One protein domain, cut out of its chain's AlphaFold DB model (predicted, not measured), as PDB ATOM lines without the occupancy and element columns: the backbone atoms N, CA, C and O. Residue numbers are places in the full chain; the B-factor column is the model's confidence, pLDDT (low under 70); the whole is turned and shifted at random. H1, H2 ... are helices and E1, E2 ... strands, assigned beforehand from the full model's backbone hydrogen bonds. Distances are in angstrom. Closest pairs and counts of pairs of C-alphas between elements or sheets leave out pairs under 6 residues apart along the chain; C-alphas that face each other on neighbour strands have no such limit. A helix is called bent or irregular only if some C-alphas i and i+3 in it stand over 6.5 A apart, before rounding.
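What this domain is: This is residues 124 to 236 of the 239 residues of an uncharacterized protein of viral metagenome (UniProt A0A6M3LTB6). A small sheet of three strands with H3 over one face, and H2 at the far end of H3, makes one lobe; the long helix H4 leads away from it, and H5 folds back across H4 to make the other. H1 packs on H4 between the two lobes, near E2. The printed part has 113 residues, with five named helices and three named strands in the order H1 H2 E1 E2 H3 E3 H4 H5. The sheet order is E2 E1 E3, mixed, and the class is mostly helix. The whole is compact, with a radius of gyration of the C-alphas of 15.2 A and spans of 45 by 31 by 24 A.

How they stand to each other: In the sheet, E1, residues 152 to 157, is the inner strand. E2, residues 160 to 164, is its antiparallel neighbour and forms a hairpin with it; N 155 and O 162 are 3.0 A apart, within hydrogen-bond range. E3, residues 185 to 187, is parallel to E1, with N 186 and O 152 at 2.8 A. H3, residues 174 to 183, is on one face of the sheet, giving two layers, a helix layer and a strand layer, at a height over the sheet of 9.1 A. It runs along the strands, only just, at 29 degrees to E1 on the local plane. H2, residues 144 to 149, touches H3 at a steep tilt of 53 degrees; their closest C-alphas, of Lys 148 and Tyr 180, are 4.6 A apart. H4, residues 191 to 212, only grazes the sheet, with residues 191 to 198. H1, residues 124 to 134, touches H4 with residues 197 to 204 of H4 alone, the closest C-alphas being those of Glu 134 and Ala 204, 6.4 A. H5, residues 220 to 234, touches H4 at a steep tilt of 46 degrees, opposite ways, closest at the C-alphas of Ala 203 and Glu 231, 5.0 A. H3 and H5 are apart. Every O i to N i+4 pair is within hydrogen-bond range in H2, H4 and H5, against 5 of 7 in H1 and 4 of 6 in H3.

Where its parts are: H1 begins at C-alpha 124 (32.016, 8.761, 56.684). E1 is 15.7 A long and E2 13.2 A. H3, 15.4 A, is irregular: C-alphas 180 and 183 are 7.6 A apart. H4 is 31.0 A long from C-alpha 191 (37.358, 13.622, 41.634). H5, 21.0 A, ends at C-alpha 234 (44.766, -2.668, 53.548). Residues 140 to 141 pair antiparallel with residues 168 to 169.

The domain as a whole: The two C-alphas farthest apart, of Ala 183 and Pro 215, are 45.5 A apart. The printed part has no cut, and no link is long. The mean pLDDT of the printed part is 78.0; residues 124 to 129, 131 to 137, 188 to 190, 217 to 219 and 221 are under 70.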
ATOM      1  N   HIS A 124      32.585   9.987  56.110       52.88
ATOM      2  CA  HIS A 124      32.016   8.761  56.684       52.88
ATOM      3  C   HIS A 124      30.581   8.467  56.214       52.88
ATOM      4  O   HIS A 124      30.204   7.313  56.019       52.88
ATOM      5  N   GLU A 125      29.777   9.503  55.984       55.97
ATOM      6  CA  GLU A 125      28.386   9.388  55.531       55.97
ATOM      7  C   GLU A 125      28.312   8.863  54.083       55.97
ATOM      8  O   GLU A 125      27.441   8.066  53.735       55.97
ATOM      9  N   LEU A 126      29.304   9.211  53.259       62.59
ATOM     10  CA  LEU A 126      29.471   8.674  51.905       62.59
ATOM     11  C   LEU A 126      29.884   7.197  51.888       62.59
ATOM     12  O   LEU A 126      29.340   6.428  51.094       62.59
ATOM     13  N   LEU A 127      30.795   6.778  52.773       63.19
ATOM     14  CA  LEU A 127      31.193   5.368  52.900       63.19
ATOM     15  C   LEU A 127      30.006   4.480  53.282       63.19
ATOM     16  O   LEU A 127      29.837   3.390  52.732       63.19
ATOM     17  N   PHE A 128      29.139   4.980  54.161       63.47
ATOM     18  CA  PHE A 128      27.908   4.295  54.528       63.47
ATOM     19  C   PHE A 128      26.964   4.113  53.330       63.47
ATOM     20  O   PHE A 128      26.379   3.043  53.152       63.47
ATOM     21  N   HIS A 129      26.856   5.117  52.455       65.50
ATOM     22  CA  HIS A 129      26.052   4.997  51.239       65.50
ATOM     23  C   HIS A 129      26.640   4.018  50.214       65.50
ATOM     24  O   HIS A 129      25.883   3.328  49.530       65.50
ATOM     25  N   PHE A 130      27.969   3.926  50.131       70.38
ATOM     26  CA  PHE A 130      28.663   2.990  49.245       70.38
ATOM     27  C   PHE A 130      28.520   1.540  49.697       70.38
ATOM     28  O   PHE A 130      28.296   0.664  48.865       70.38
ATOM     29  N   GLY A 131      28.574   1.280  51.006       65.31
ATOM     30  CA  GLY A 131      28.393  -0.069  51.546       65.31
ATOM     31  C   GLY A 131      27.048  -0.698  51.179       65.31
ATOM     32  O   GLY A 131      26.983  -1.896  50.920       65.31
ATOM     33  N   ILE A 132      25.987   0.109  51.102       66.62
ATOM     34  CA  ILE A 132      24.639  -0.356  50.739       66.62
ATOM     35  C   ILE A 132      24.568  -0.779  49.262       66.62
ATOM     36  O   ILE A 132      24.028  -1.845  48.966       66.62
ATOM     37  N   GLU A 133      25.168   0.003  48.359       68.31
ATOM     38  CA  GLU A 133      25.240  -0.323  46.925       68.31
ATOM     39  C   GLU A 133      26.056  -1.596  46.675       68.31
ATOM     40  O   GLU A 133      25.601  -2.493  45.969       68.31
ATOM     41  N   GLU A 134      27.236  -1.720  47.292       66.31
ATOM     42  CA  GLU A 134      28.105  -2.892  47.104       66.31
ATOM     43  C   GLU A 134      27.522  -4.167  47.737       66.31
ATOM     44  O   GLU A 134      27.789  -5.278  47.277       66.31
ATOM     45  N   ALA A 135      26.665  -4.026  48.752       60.56
ATOM     46  CA  ALA A 135      25.854  -5.124  49.275       60.56
ATOM     47  C   ALA A 135      24.681  -5.505  48.345       60.56
ATOM     48  O   ALA A 135      23.908  -6.412  48.663       60.56
ATOM     49  N   GLY A 136      24.520  -4.816  47.209       60.88
ATOM     50  CA  GLY A 136      23.456  -5.039  46.231       60.88
ATOM     51  C   GLY A 136      22.076  -4.598  46.715       60.88
ATOM     52  O   GLY A 136      21.067  -5.078  46.197       60.88
ATOM     53  N   SER A 137      22.016  -3.734  47.731       59.97
ATOM     54  CA  SER A 137      20.763  -3.266  48.314       59.97
ATOM     55  C   SER A 137      20.414  -1.869  47.798       59.97
ATOM     56  O   SER A 137      21.283  -1.004  47.735       59.97
ATOM     57  N   PRO A 138      19.145  -1.611  47.438       75.25
ATOM     58  CA  PRO A 138      18.713  -0.268  47.080       75.25
ATOM     59  C   PRO A 138      18.793   0.664  48.297       75.25
ATOM     60  O   PRO A 138      18.646   0.217  49.438       75.25
ATOM     61  N   GLY A 139      18.954   1.967  48.060       77.38
ATOM     62  CA  GLY A 139      18.927   2.967  49.122       77.38
ATOM     63  C   GLY A 139      17.657   2.884  49.980       77.38
ATOM     64  O   GLY A 139      16.536   2.804  49.470       77.38
ATOM     65  N   ALA A 140      17.819   2.913  51.299       77.38
ATOM     66  CA  ALA A 140      16.739   2.901  52.270       77.38
ATOM     67  C   ALA A 140      16.110   4.295  52.390       77.38
ATOM     68  O   ALA A 140      16.762   5.267  52.778       77.38
ATOM     69  N   VAL A 141      14.825   4.399  52.061       81.50
ATOM     70  CA  VAL A 141      14.076   5.658  52.140       81.50
ATOM     71  C   VAL A 141      13.643   5.880  53.585       81.50
ATOM     72  O   VAL A 141      12.780   5.168  54.090       81.50
ATOM     73  N   LEU A 142      14.250   6.861  54.252       79.38
ATOM     74  CA  LEU A 142      13.947   7.200  55.644       79.38
ATOM     75  C   LEU A 142      12.893   8.303  55.750       79.38
ATOM     76  O   LEU A 142      12.090   8.314  56.678       79.38
ATOM     77  N   ASN A 143      12.895   9.231  54.793       82.00
ATOM     78  CA  ASN A 143      11.898  10.288  54.698       82.00
ATOM     79  C   ASN A 143      11.493  10.491  53.239       82.00
ATOM     80  O   ASN A 143      12.200  11.130  52.461       82.00
ATOM     81  N   GLU A 144      10.333   9.944  52.880       81.62
ATOM     82  CA  GLU A 144       9.830   9.965  51.508       81.62
ATOM     83  C   GLU A 144       9.503  11.385  51.020       81.62
ATOM     84  O   GLU A 144       9.767  11.720  49.864       81.62
ATOM     85  N   ALA A 145       8.969  12.238  51.900       81.25
ATOM     86  CA  ALA A 145       8.607  13.611  51.559       81.25
ATOM     87  C   ALA A 145       9.856  14.443  51.230       81.25
ATOM     88  O   ALA A 145       9.918  15.071  50.172       81.25
ATOM     89  N   THR A 146      10.885  14.382  52.081       81.38
ATOM     90  CA  THR A 146      12.158  15.080  51.842       81.38
ATOM     91  C   THR A 146      12.893  14.500  50.634       81.38
ATOM     92  O   THR A 146      13.421  15.256  49.815       81.38
ATOM     93  N   ALA A 147      12.866  13.173  50.461       85.19
ATOM     94  CA  ALA A 147      13.523  12.508  49.341       85.19
ATOM     95  C   ALA A 147      12.958  12.940  47.980       85.19
ATOM     96  O   ALA A 147      13.723  13.063  47.029       85.19
ATOM     97  N   LYS A 148      11.642  13.183  47.882       88.06
ATOM     98  CA  LYS A 148      10.989  13.671  46.653       88.06
ATOM     99  C   LYS A 148      11.138  15.177  46.445       88.06
ATOM    100  O   LYS A 148      11.177  15.632  45.306       88.06
ATOM    101  N   ALA A 149      11.170  15.950  47.529       86.81
ATOM    102  CA  ALA A 149      11.232  17.408  47.464       86.81
ATOM    103  C   ALA A 149      12.651  17.948  47.219       86.81
ATOM    104  O   ALA A 149      12.802  19.078  46.756       86.81
ATOM    105  N   SER A 150      13.690  17.171  47.539       83.81
ATOM    106  CA  SER A 150      15.083  17.602  47.409       83.81
ATOM    107  C   SER A 150      15.724  17.151  46.089       83.81
ATOM    108  O   SER A 150      15.449  16.050  45.608       83.81
ATOM    109  N   PRO A 151      16.591  17.981  45.476       88.00
ATOM    110  CA  PRO A 151      17.343  17.570  44.298       88.00
ATOM    111  C   PRO A 151      18.345  16.472  44.662       88.00
ATOM    112  O   PRO A 151      19.020  16.540  45.693       88.00
ATOM    113  N   CYS A 152      18.483  15.482  43.782       88.81
ATOM    114  CA  CYS A 152      19.479  14.435  43.955       88.81
ATOM    115  C   CYS A 152      20.892  14.982  43.735       88.81
ATOM    116  O   CYS A 152      21.142  15.746  42.795       88.81
ATOM    117  N   SER A 153      21.829  14.522  44.557       86.19
ATOM    118  CA  SER A 153      23.264  14.669  44.315       86.19
ATOM    119  C   SER A 153      23.748  13.443  43.554       86.19
ATOM    120  O   SER A 153      23.486  12.321  43.979       86.19
ATOM    121  N   CYS A 154      24.420  13.651  42.424       85.81
ATOM    122  CA  CYS A 154      24.877  12.578  41.549       85.81
ATOM    123  C   CYS A 154      26.346  12.751  41.153       85.81
ATOM    124  O   CYS A 154      26.845  13.869  40.993       85.81
ATOM    125  N   PHE A 155      27.016  11.627  40.916       83.25
ATOM    126  CA  PHE A 155      28.296  11.559  40.216       83.25
ATOM    127  C   PHE A 155      28.296  10.381  39.245       83.25
ATOM    128  O   PHE A 155      27.589   9.392  39.438       83.25
ATOM    129  N   THR A 156      29.093  10.492  38.185       82.31
ATOM    130  CA  THR A 156      29.216   9.436  37.182       82.31
ATOM    131  C   THR A 156      30.451   8.592  37.474       82.31
ATOM    132  O   THR A 156      31.564   9.110  37.575       82.31
ATOM    133  N   TYR A 157      30.264   7.279  37.560       77.44
ATOM    134  CA  TYR A 157      31.329   6.302  37.744       77.44
ATOM    135  C   TYR A 157      31.168   5.150  36.752       77.44
ATOM    136  O   TYR A 157      30.103   4.546  36.659       77.44
ATOM    137  N   LYS A 158      32.220   4.852  35.973       79.62
ATOM    138  CA  LYS A 158      32.212   3.809  34.921       79.62
ATOM    139  C   LYS A 158      30.983   3.879  33.988       79.62
ATOM    140  O   LYS A 158      30.436   2.855  33.589       79.62
ATOM    141  N   GLY A 159      30.536   5.093  33.652       79.25
ATOM    142  CA  GLY A 159      29.376   5.325  32.781       79.25
ATOM    143  C   GLY A 159      28.006   5.109  33.439       79.25
ATOM    144  O   GLY A 159      26.997   5.154  32.740       79.25
ATOM    145  N   LYS A 160      27.954   4.884  34.758       81.94
ATOM    146  CA  LYS A 160      26.718   4.817  35.547       81.94
ATOM    147  C   LYS A 160      26.584   6.044  36.440       81.94
ATOM    148  O   LYS A 160      27.573   6.517  36.996       81.94
ATOM    149  N   ASP A 161      25.353   6.507  36.610       84.12
ATOM    150  CA  ASP A 161      25.031   7.591  37.533       84.12
ATOM    151  C   ASP A 161      24.696   7.033  38.910       84.12
ATOM    152  O   ASP A 161      23.687   6.343  39.095       84.12
ATOM    153  N   LEU A 162      25.544   7.374  39.871       84.44
ATOM    154  CA  LEU A 162      25.362   7.065  41.277       84.44
ATOM    155  C   LEU A 162      24.784   8.308  41.946       84.44
ATOM    156  O   LEU A 162      25.412   9.368  41.950       84.44
ATOM    157  N   CYS A 163      23.557   8.190  42.451       86.31
ATOM    158  CA  CYS A 163      22.782   9.309  42.979       86.31
ATOM    159  C   CYS A 163      22.263   9.015  44.385       86.31
ATOM    160  O   CYS A 163      21.905   7.879  44.685       86.31
ATOM    161  N   TRP A 164      22.121  10.054  45.201       87.50
ATOM    162  CA  TRP A 164      21.426  10.005  46.488       87.50
ATOM    163  C   TRP A 164      20.572  11.263  46.692       87.50
ATOM    164  O   TRP A 164      20.779  12.281  46.028       87.50
ATOM    165  N   SER A 165      19.593  11.188  47.596       86.81
ATOM    166  CA  SER A 165      18.664  12.282  47.922       86.81
ATOM    167  C   SER A 165      18.644  12.545  49.431       86.81
ATOM    168  O   SER A 165      18.881  11.624  50.218       86.81
ATOM    169  N   LYS A 166      18.352  13.784  49.861       80.38
ATOM    170  CA  LYS A 166      18.257  14.130  51.290       80.38
ATOM    171  C   LYS A 166      17.005  13.455  51.865       80.38
ATOM    172  O   LYS A 166      15.891  13.913  51.652       80.38
ATOM    173  N   GLY A 167      17.183  12.329  52.553       77.12
ATOM    174  CA  GLY A 167      16.088  11.469  53.026       77.12
ATOM    175  C   GLY A 167      16.214  10.010  52.591       77.12
ATOM    176  O   GLY A 167      15.397   9.183  53.003       77.12
ATOM    177  N   VAL A 168      17.238   9.685  51.797       79.88
ATOM    178  CA  VAL A 168      17.600   8.313  51.446       79.88
ATOM    179  C   VAL A 168      19.007   8.012  51.930       79.88
ATOM    180  O   VAL A 168      19.923   8.810  51.765       79.88
ATOM    181  N   VAL A 169      19.153   6.838  52.528       78.12
ATOM    182  CA  VAL A 169      20.424   6.281  52.957       78.12
ATOM    183  C   VAL A 169      20.848   5.209  51.963       78.12
ATOM    184  O   VAL A 169      20.157   4.212  51.802       78.12
ATOM    185  N   GLY A 170      21.988   5.395  51.309       76.31
ATOM    186  CA  GLY A 170      22.461   4.512  50.245       76.31
ATOM    187  C   GLY A 170      22.311   5.153  48.876       76.31
ATOM    188  O   GLY A 170      21.612   6.156  48.706       76.31
ATOM    189  N   LEU A 171      22.985   4.567  47.891       84.19
ATOM    190  CA  LEU A 171      22.797   4.962  46.504       84.19
ATOM    191  C   LEU A 171      21.432   4.476  46.000       84.19
ATOM    192  O   LEU A 171      20.933   3.406  46.349       84.19
ATOM    193  N   LEU A 172      20.790   5.321  45.204       85.38
ATOM    194  CA  LEU A 172      19.488   5.041  44.621       85.38
ATOM    195  C   LEU A 172      19.652   4.104  43.424       85.38
ATOM    196  O   LEU A 172      20.301   4.464  42.434       85.38
ATOM    197  N   ALA A 173      18.954   2.968  43.458       84.06
ATOM    198  CA  ALA A 173      18.773   2.132  42.273       84.06
ATOM    199  C   ALA A 173      18.052   2.923  41.164       84.06
ATOM    200  O   ALA A 173      17.322   3.874  41.451       84.06
ATOM    201  N   GLN A 174      18.189   2.527  39.891       82.38
ATOM    202  CA  GLN A 174      17.576   3.256  38.762       82.38
ATOM    203  C   GLN A 174      16.079   3.538  38.957       82.38
ATOM    204  O   GLN A 174      15.613   4.642  38.680       82.38
ATOM    205  N   ASP A 175      15.333   2.561  39.462       84.50
ATOM    206  CA  ASP A 175      13.896   2.685  39.701       84.50
ATOM    207  C   ASP A 175      13.598   3.717  40.795       84.50
ATOM    208  O   ASP A 175      12.682   4.526  40.660       84.50
ATOM    209  N   GLN A 176      14.429   3.762  41.838       85.00
ATOM    210  CA  GLN A 176      14.331   4.757  42.900       85.00
ATOM    211  C   GLN A 176      14.753   6.148  42.418       85.00
ATOM    212  O   GLN A 176      14.125   7.136  42.791       85.00
ATOM    213  N   GLN A 177      15.751   6.252  41.537       87.75
ATOM    214  CA  GLN A 177      16.122   7.532  40.930       87.75
ATOM    215  C   GLN A 177      14.950   8.139  40.152       87.75
ATOM    216  O   GLN A 177      14.740   9.347  40.223       87.75
ATOM    217  N   ARG A 178      14.151   7.315  39.454       87.31
ATOM    218  CA  ARG A 178      12.946   7.789  38.749       87.31
ATOM    219  C   ARG A 178      11.884   8.351  39.698       87.31
ATOM    220  O   ARG A 178      11.148   9.248  39.304       87.31
ATOM    221  N   LEU A 179      11.809   7.837  40.924       86.44
ATOM    222  CA  LEU A 179      10.802   8.231  41.915       86.44
ATOM    223  C   LEU A 179      11.241   9.407  42.792       86.44
ATOM    224  O   LEU A 179      10.404  10.223  43.171       86.44
ATOM    225  N   TYR A 180      12.531   9.490  43.121       88.00
ATOM    226  CA  TYR A 180      13.045  10.432  44.117       88.00
ATOM    227  C   TYR A 180      13.843  11.587  43.516       88.00
ATOM    228  O   TYR A 180      13.834  12.672  44.077       88.00
ATOM    229  N   CYS A 181      14.442  11.435  42.334       88.69
ATOM    230  CA  CYS A 181      15.166  12.537  41.685       88.69
ATOM    231  C   CYS A 181      14.260  13.446  40.840       88.69
ATOM    232  O   CYS A 181      14.721  14.066  39.880       88.69
ATOM    233  N   VAL A 182      12.970  13.535  41.181       89.25
ATOM    234  CA  VAL A 182      11.969  14.320  40.435       89.25
ATOM    235  C   VAL A 182      12.215  15.826  40.529       89.25
ATOM    236  O   VAL A 182      11.931  16.551  39.581       89.25
ATOM    237  N   ALA A 183      12.815  16.289  41.629       84.44
ATOM    238  CA  ALA A 183      13.235  17.677  41.824       84.44
ATOM    239  C   ALA A 183      14.510  18.046  41.035       84.44
ATOM    240  O   ALA A 183      14.986  19.178  41.110       84.44
ATOM    241  N   GLY A 184      15.067  17.100  40.270       87.75
ATOM    242  CA  GLY A 184      16.246  17.281  39.432       87.75
ATOM    243  C   GLY A 184      17.477  16.538  39.946       87.75
ATOM    244  O   GLY A 184      17.534  16.061  41.082       87.75
ATOM    245  N   LYS A 185      18.481  16.440  39.072       88.88
ATOM    246  CA  LYS A 185      19.795  15.864  39.370       88.88
ATOM    247  C   LYS A 185      20.850  16.955  39.313       88.88
ATOM    248  O   LYS A 185      20.944  17.686  38.330       88.88
ATOM    249  N   THR A 186      21.669  17.027  40.351       84.62
ATOM    250  CA  THR A 186      22.836  17.900  40.399       84.62
ATOM    251  C   THR A 186      24.092  17.057  40.255       84.62
ATOM    252  O   THR A 186      24.362  16.174  41.065       84.62
ATOM    253  N   TYR A 187      24.854  17.321  39.196       80.00
ATOM    254  CA  TYR A 187      26.143  16.679  38.966       80.00
ATOM    255  C   TYR A 187      27.229  17.609  39.483       80.00
ATOM    256  O   TYR A 187      27.437  18.697  38.945       80.00
ATOM    257  N   LYS A 188      27.917  17.189  40.542       69.81
ATOM    258  CA  LYS A 188      29.104  17.891  41.034       69.81
ATOM    259  C   LYS A 188      30.320  17.053  40.660       69.81
ATOM    260  O   LYS A 188      30.388  15.877  41.012       69.81
ATOM    261  N   ALA A 189      31.272  17.650  39.942       62.97
ATOM    262  CA  ALA A 189      32.548  17.004  39.664       62.97
ATOM    263  C   ALA A 189      33.296  16.816  40.989       62.97
ATOM    264  O   ALA A 189      33.709  17.787  41.618       62.97
ATOM    265  N   GLN A 190      33.425  15.567  41.424       67.69
ATOM    266  CA  GLN A 190      34.025  15.220  42.709       67.69
ATOM    267  C   GLN A 190      35.124  14.175  42.505       67.69
ATOM    268  O   GLN A 190      34.937  13.009  42.842       67.69
ATOM    269  N   PRO A 191      36.278  14.561  41.935       71.75
ATOM    270  CA  PRO A 191      37.358  13.622  41.634       71.75
ATOM    271  C   PRO A 191      37.854  12.872  42.879       71.75
ATOM    272  O   PRO A 191      38.074  11.667  42.806       71.75
ATOM    273  N   ALA A 192      37.928  13.543  44.033       72.25
ATOM    274  CA  ALA A 192      38.274  12.906  45.306       72.25
ATOM    275  C   ALA A 192      37.239  11.854  45.741       72.25
ATOM    276  O   ALA A 192      37.604  10.797  46.254       72.25
ATOM    277  N   LEU A 193      35.948  12.109  45.495       70.06
ATOM    278  CA  LEU A 193      34.889  11.146  45.785       70.06
ATOM    279  C   LEU A 193      34.971   9.940  44.856       70.06
ATOM    280  O   LEU A 193      34.901   8.803  45.311       70.06
ATOM    281  N   THR A 194      35.162  10.185  43.561       73.31
ATOM    282  CA  THR A 194      35.329   9.134  42.560       73.31
ATOM    283  C   THR A 194      36.523   8.242  42.894       73.31
ATOM    284  O   THR A 194      36.425   7.020  42.792       73.31
ATOM    285  N   GLU A 195      37.641   8.822  43.335       78.50
ATOM    286  CA  GLU A 195      38.818   8.066  43.764       78.50
ATOM    287  C   GLU A 195      38.531   7.221  45.014       78.50
ATOM    288  O   GLU A 195      38.836   6.027  45.033       78.50
ATOM    289  N   ARG A 196      37.883   7.796  46.035       74.50
ATOM    290  CA  ARG A 196      37.476   7.057  47.242       74.50
ATOM    291  C   ARG A 196      36.518   5.916  46.922       74.50
ATOM    292  O   ARG A 196      36.756   4.793  47.360       74.50
ATOM    293  N   TYR A 197      35.492   6.176  46.112       76.50
ATOM    294  CA  TYR A 197      34.561   5.147  45.658       76.50
ATOM    295  C   TYR A 197      35.281   4.056  44.864       76.50
ATOM    296  O   TYR A 197      35.012   2.881  45.062       76.50
ATOM    297  N   THR A 198      36.262   4.415  44.030       82.25
ATOM    298  CA  THR A 198      37.077   3.426  43.306       82.25
ATOM    299  C   THR A 198      37.804   2.494  44.265       82.25
ATOM    300  O   THR A 198      37.718   1.277  44.114       82.25
ATOM    301  N   ARG A 199      38.481   3.041  45.279       81.88
ATOM    302  CA  ARG A 199      39.198   2.234  46.276       81.88
ATOM    303  C   ARG A 199      38.242   1.354  47.087       81.88
ATOM    304  O   ARG A 199      38.575   0.199  47.350       81.88
ATOM    305  N   PHE A 200      37.066   1.876  47.442       81.31
ATOM    306  CA  PHE A 200      36.014   1.129  48.132       81.31
ATOM    307  C   PHE A 200      35.471  -0.018  47.266       81.31
ATOM    308  O   PHE A 200      35.485  -1.167  47.695       81.31
ATOM    309  N   ALA A 201      35.085   0.264  46.022       80.25
ATOM    310  CA  ALA A 201      34.577  -0.724  45.072       80.25
ATOM    311  C   ALA A 201      35.614  -1.820  44.767       80.25
ATOM    312  O   ALA A 201      35.278  -2.994  44.663       80.25
ATOM    313  N   GLU A 202      36.903  -1.482  44.680       83.88
ATOM    314  CA  GLU A 202      37.969  -2.484  44.545       83.88
ATOM    315  C   GLU A 202      38.076  -3.412  45.760       83.88
ATOM    316  O   GLU A 202      38.331  -4.607  45.595       83.88
ATOM    317  N   ALA A 203      37.908  -2.875  46.972       83.31
ATOM    318  CA  ALA A 203      37.872  -3.685  48.187       83.31
ATOM    319  C   ALA A 203      36.622  -4.578  48.223       83.31
ATOM    320  O   ALA A 203      36.738  -5.759  48.552       83.31
ATOM    321  N   ALA A 204      35.469  -4.063  47.789       80.25
ATOM    322  CA  ALA A 204      34.224  -4.823  47.685       80.25
ATOM    323  C   ALA A 204      34.332  -5.974  46.681       80.25
ATOM    324  O   ALA A 204      33.993  -7.111  47.006       80.25
ATOM    325  N   GLU A 205      34.905  -5.728  45.503       82.06
ATOM    326  CA  GLU A 205      35.196  -6.756  44.499       82.06
ATOM    327  C   GLU A 205      36.162  -7.829  45.030       82.06
ATOM    328  O   GLU A 205      35.966  -9.030  44.812       82.06
ATOM    329  N   ALA A 206      37.210  -7.423  45.755       83.50
ATOM    330  CA  ALA A 206      38.151  -8.353  46.375       83.50
ATOM    331  C   ALA A 206      37.482  -9.210  47.464       83.50
ATOM    332  O   ALA A 206      37.684 -10.429  47.495       83.50
ATOM    333  N   ALA A 207      36.643  -8.608  48.309       81.50
ATOM    334  CA  ALA A 207      35.853  -9.313  49.311       81.50
ATOM    335  C   ALA A 207      34.851 -10.279  48.656       81.50
ATOM    336  O   ALA A 207      34.780 -11.449  49.029       81.50
ATOM    337  N   HIS A 208      34.143  -9.844  47.612       78.31
ATOM    338  CA  HIS A 208      33.169 -10.665  46.898       78.31
ATOM    339  C   HIS A 208      33.810 -11.916  46.274       78.31
ATOM    340  O   HIS A 208      33.262 -13.012  46.401       78.31
ATOM    341  N   LYS A 209      35.019 -11.805  45.703       82.88
ATOM    342  CA  LYS A 209      35.787 -12.967  45.210       82.88
ATOM    343  C   LYS A 209      36.058 -14.004  46.304       82.88
ATOM    344  O   LYS A 209      35.944 -15.199  46.032       82.88
ATOM    345  N   LYS A 210      36.370 -13.568  47.532       77.75
ATOM    346  CA  LYS A 210      36.556 -14.477  48.677       77.75
ATOM    347  C   LYS A 210      35.253 -15.207  49.022       77.75
ATOM    348  O   LYS A 210      35.282 -16.410  49.247       77.75
ATOM    349  N   ILE A 211      34.113 -14.511  48.994       77.06
ATOM    350  CA  ILE A 211      32.798 -15.083  49.341       77.06
ATOM    351  C   ILE A 211      32.260 -16.036  48.274       77.06
ATOM    352  O   ILE A 211      31.704 -17.081  48.611       77.06
ATOM    353  N   VAL A 212      32.433 -15.723  46.989       76.94
ATOM    354  CA  VAL A 212      32.010 -16.610  45.890       76.94
ATOM    355  C   VAL A 212      32.767 -17.942  45.930       76.94
ATOM    356  O   VAL A 212      32.192 -18.978  45.596       76.94
ATOM    357  N   ALA A 213      34.018 -17.936  46.396       78.06
ATOM    358  CA  ALA A 213      34.814 -19.145  46.591       78.06
ATOM    359  C   ALA A 213      34.371 -19.997  47.804       78.06
ATOM    360  O   ALA A 213      34.825 -21.133  47.943       78.06
ATOM    361  N   MET A 214      33.489 -19.491  48.677       73.81
ATOM    362  CA  MET A 214      33.051 -20.215  49.874       73.81
ATOM    363  C   MET A 214      31.955 -21.259  49.586       73.81
ATOM    364  O   MET A 214      31.049 -21.021  48.772       73.81
ATOM    365  N   PRO A 215      31.946 -22.385  50.332       74.56
ATOM    366  CA  PRO A 215      30.866 -23.369  50.296       74.56
ATOM    367  C   PRO A 215      29.479 -22.754  50.544       74.56
ATOM    368  O   PRO A 215      29.313 -21.810  51.321       74.56
ATOM    369  N   LYS A 216      28.447 -23.306  49.894       70.25
ATOM    370  CA  LYS A 216      27.047 -22.929  50.154       70.25
ATOM    371  C   LYS A 216      26.636 -23.397  51.561       70.25
ATOM    372  O   LYS A 216      27.014 -24.489  51.965       70.25
ATOM    373  N   GLY A 217      25.845 -22.592  52.276       66.75
ATOM    374  CA  GLY A 217      25.313 -22.929  53.610       66.75
ATOM    375  C   GLY A 217      26.007 -22.256  54.803       66.75
ATOM    376  O   GLY A 217      25.581 -22.470  55.932       66.75
ATOM    377  N   MET A 218      27.033 -21.431  54.575       64.75
ATOM    378  CA  MET A 218      27.670 -20.608  55.619       64.75
ATOM    379  C   MET A 218      27.058 -19.197  55.726       64.75
ATOM    380  O   MET A 218      26.483 -18.717  54.740       64.75
ATOM    381  N   PRO A 219      27.209 -18.500  56.875       68.81
ATOM    382  CA  PRO A 219      26.788 -17.107  57.045       68.81
ATOM    383  C   PRO A 219      27.615 -16.163  56.155       68.81
ATOM    384  O   PRO A 219      28.690 -15.688  56.512       68.81
ATOM    385  N   ARG A 220      27.107 -15.900  54.945       70.81
ATOM    386  CA  ARG A 220      27.806 -15.113  53.916       70.81
ATOM    387  C   ARG A 220      27.906 -13.627  54.234       70.81
ATOM    388  O   ARG A 220      28.862 -13.003  53.798       70.81
ATOM    389  N   LEU A 221      26.943 -13.076  54.973       67.94
ATOM    390  CA  LEU A 221      26.934 -11.657  55.326       67.94
ATOM    391  C   LEU A 221      28.075 -11.315  56.290       67.94
ATOM    392  O   LEU A 221      28.841 -10.402  56.014       67.94
ATOM    393  N   GLU A 222      28.230 -12.076  57.375       71.31
ATOM    394  CA  GLU A 222      29.323 -11.884  58.339       71.31
ATOM    395  C   GLU A 222      30.685 -12.078  57.675       71.31
ATOM    396  O   GLU A 222      31.562 -11.228  57.800       71.31
ATOM    397  N   ALA A 223      30.832 -13.144  56.883       75.56
ATOM    398  CA  ALA A 223      32.056 -13.390  56.132       75.56
ATOM    399  C   ALA A 223      32.371 -12.244  55.154       75.56
ATOM    400  O   ALA A 223      33.531 -11.856  55.020       75.56
ATOM    401  N   TRP A 224      31.353 -11.687  54.484       75.25
ATOM    402  CA  TRP A 224      31.521 -10.552  53.578       75.25
ATOM    403  C   TRP A 224      31.926  -9.287  54.332       75.25
ATOM    404  O   TRP A 224      32.883  -8.640  53.924       75.25
ATOM    405  N   LEU A 225      31.272  -8.968  55.454       76.56
ATOM    406  CA  LEU A 225      31.601  -7.806  56.286       76.56
ATOM    407  C   LEU A 225      33.031  -7.891  56.839       76.56
ATOM    408  O   LEU A 225      33.770  -6.911  56.772       76.56
ATOM    409  N   SER A 226      33.453  -9.066  57.316       80.75
ATOM    410  CA  SER A 226      34.834  -9.290  57.759       80.75
ATOM    411  C   SER A 226      35.832  -9.149  56.608       80.75
ATOM    412  O   SER A 226      36.814  -8.420  56.732       80.75
ATOM    413  N   ALA A 227      35.566  -9.787  55.463       81.88
ATOM    414  CA  ALA A 227      36.420  -9.681  54.283       81.88
ATOM    415  C   ALA A 227      36.514  -8.239  53.765       81.88
ATOM    416  O   ALA A 227      37.582  -7.819  53.326       81.88
ATOM    417  N   MET A 228      35.417  -7.486  53.834       79.00
ATOM    418  CA  MET A 228      35.369  -6.085  53.443       79.00
ATOM    419  C   MET A 228      36.214  -5.218  54.378       79.00
ATOM    420  O   MET A 228      37.036  -4.438  53.903       79.00
ATOM    421  N   GLY A 229      36.081  -5.400  55.696       81.38
ATOM    422  CA  GLY A 229      36.893  -4.691  56.689       81.38
ATOM    423  C   GLY A 229      38.398  -4.918  56.498       81.38
ATOM    424  O   GLY A 229      39.175  -3.964  56.527       81.38
ATOM    425  N   GLU A 230      38.815  -6.156  56.209       84.38
ATOM    426  CA  GLU A 230      40.215  -6.469  55.886       84.38
ATOM    427  C   GLU A 230      40.720  -5.720  54.644       84.38
ATOM    428  O   GLU A 230      41.826  -5.175  54.648       84.38
ATOM    429  N   GLU A 231      39.942  -5.716  53.558       84.12
ATOM    430  CA  GLU A 231      40.354  -5.088  52.298       84.12
ATOM    431  C   GLU A 231      40.338  -3.553  52.378       84.12
ATOM    432  O   GLU A 231      41.205  -2.903  51.788       84.12
ATOM    433  N   LEU A 232      39.420  -2.964  53.152       79.56
ATOM    434  CA  LEU A 232      39.405  -1.525  53.443       79.56
ATOM    435  C   LEU A 232      40.612  -1.109  54.283       79.56
ATOM    436  O   LEU A 232      41.299  -0.145  53.934       79.56
ATOM    437  N   SER A 233      40.938  -1.888  55.318       83.12
ATOM    438  CA  SER A 233      42.101  -1.641  56.174       83.12
ATOM    439  C   SER A 233      43.413  -1.663  55.376       83.12
ATOM    440  O   SER A 233      44.222  -0.743  55.496       83.12
ATOM    441  N   LYS A 234      43.596  -2.626  54.456       84.12
ATOM    442  CA  LYS A 234      44.766  -2.668  53.548       84.12
ATOM    443  C   LYS A 234      44.899  -1.427  52.665       84.12
ATOM    444  O   LYS A 234      46.006  -1.082  52.258       84.12
ATOM    445  N   LYS A 235      43.779  -0.781  52.336       76.69
ATOM    446  CA  LYS A 235      43.730   0.435  51.514       76.69
ATOM    447  C   LYS A 235      43.795   1.725  52.343       76.69
ATOM    448  O   LYS A 235      43.717   2.804  51.756       76.69
ATOM    449  N   GLY A 236      43.958   1.628  53.667       75.00
ATOM    450  CA  GLY A 236      44.018   2.776  54.574       75.00
ATOM    451  C   GLY A 236      42.688   3.520  54.698       75.00
ATOM    452  O   GLY A 236      42.689   4.729  54.908       75.00
TER     453      GLY A 236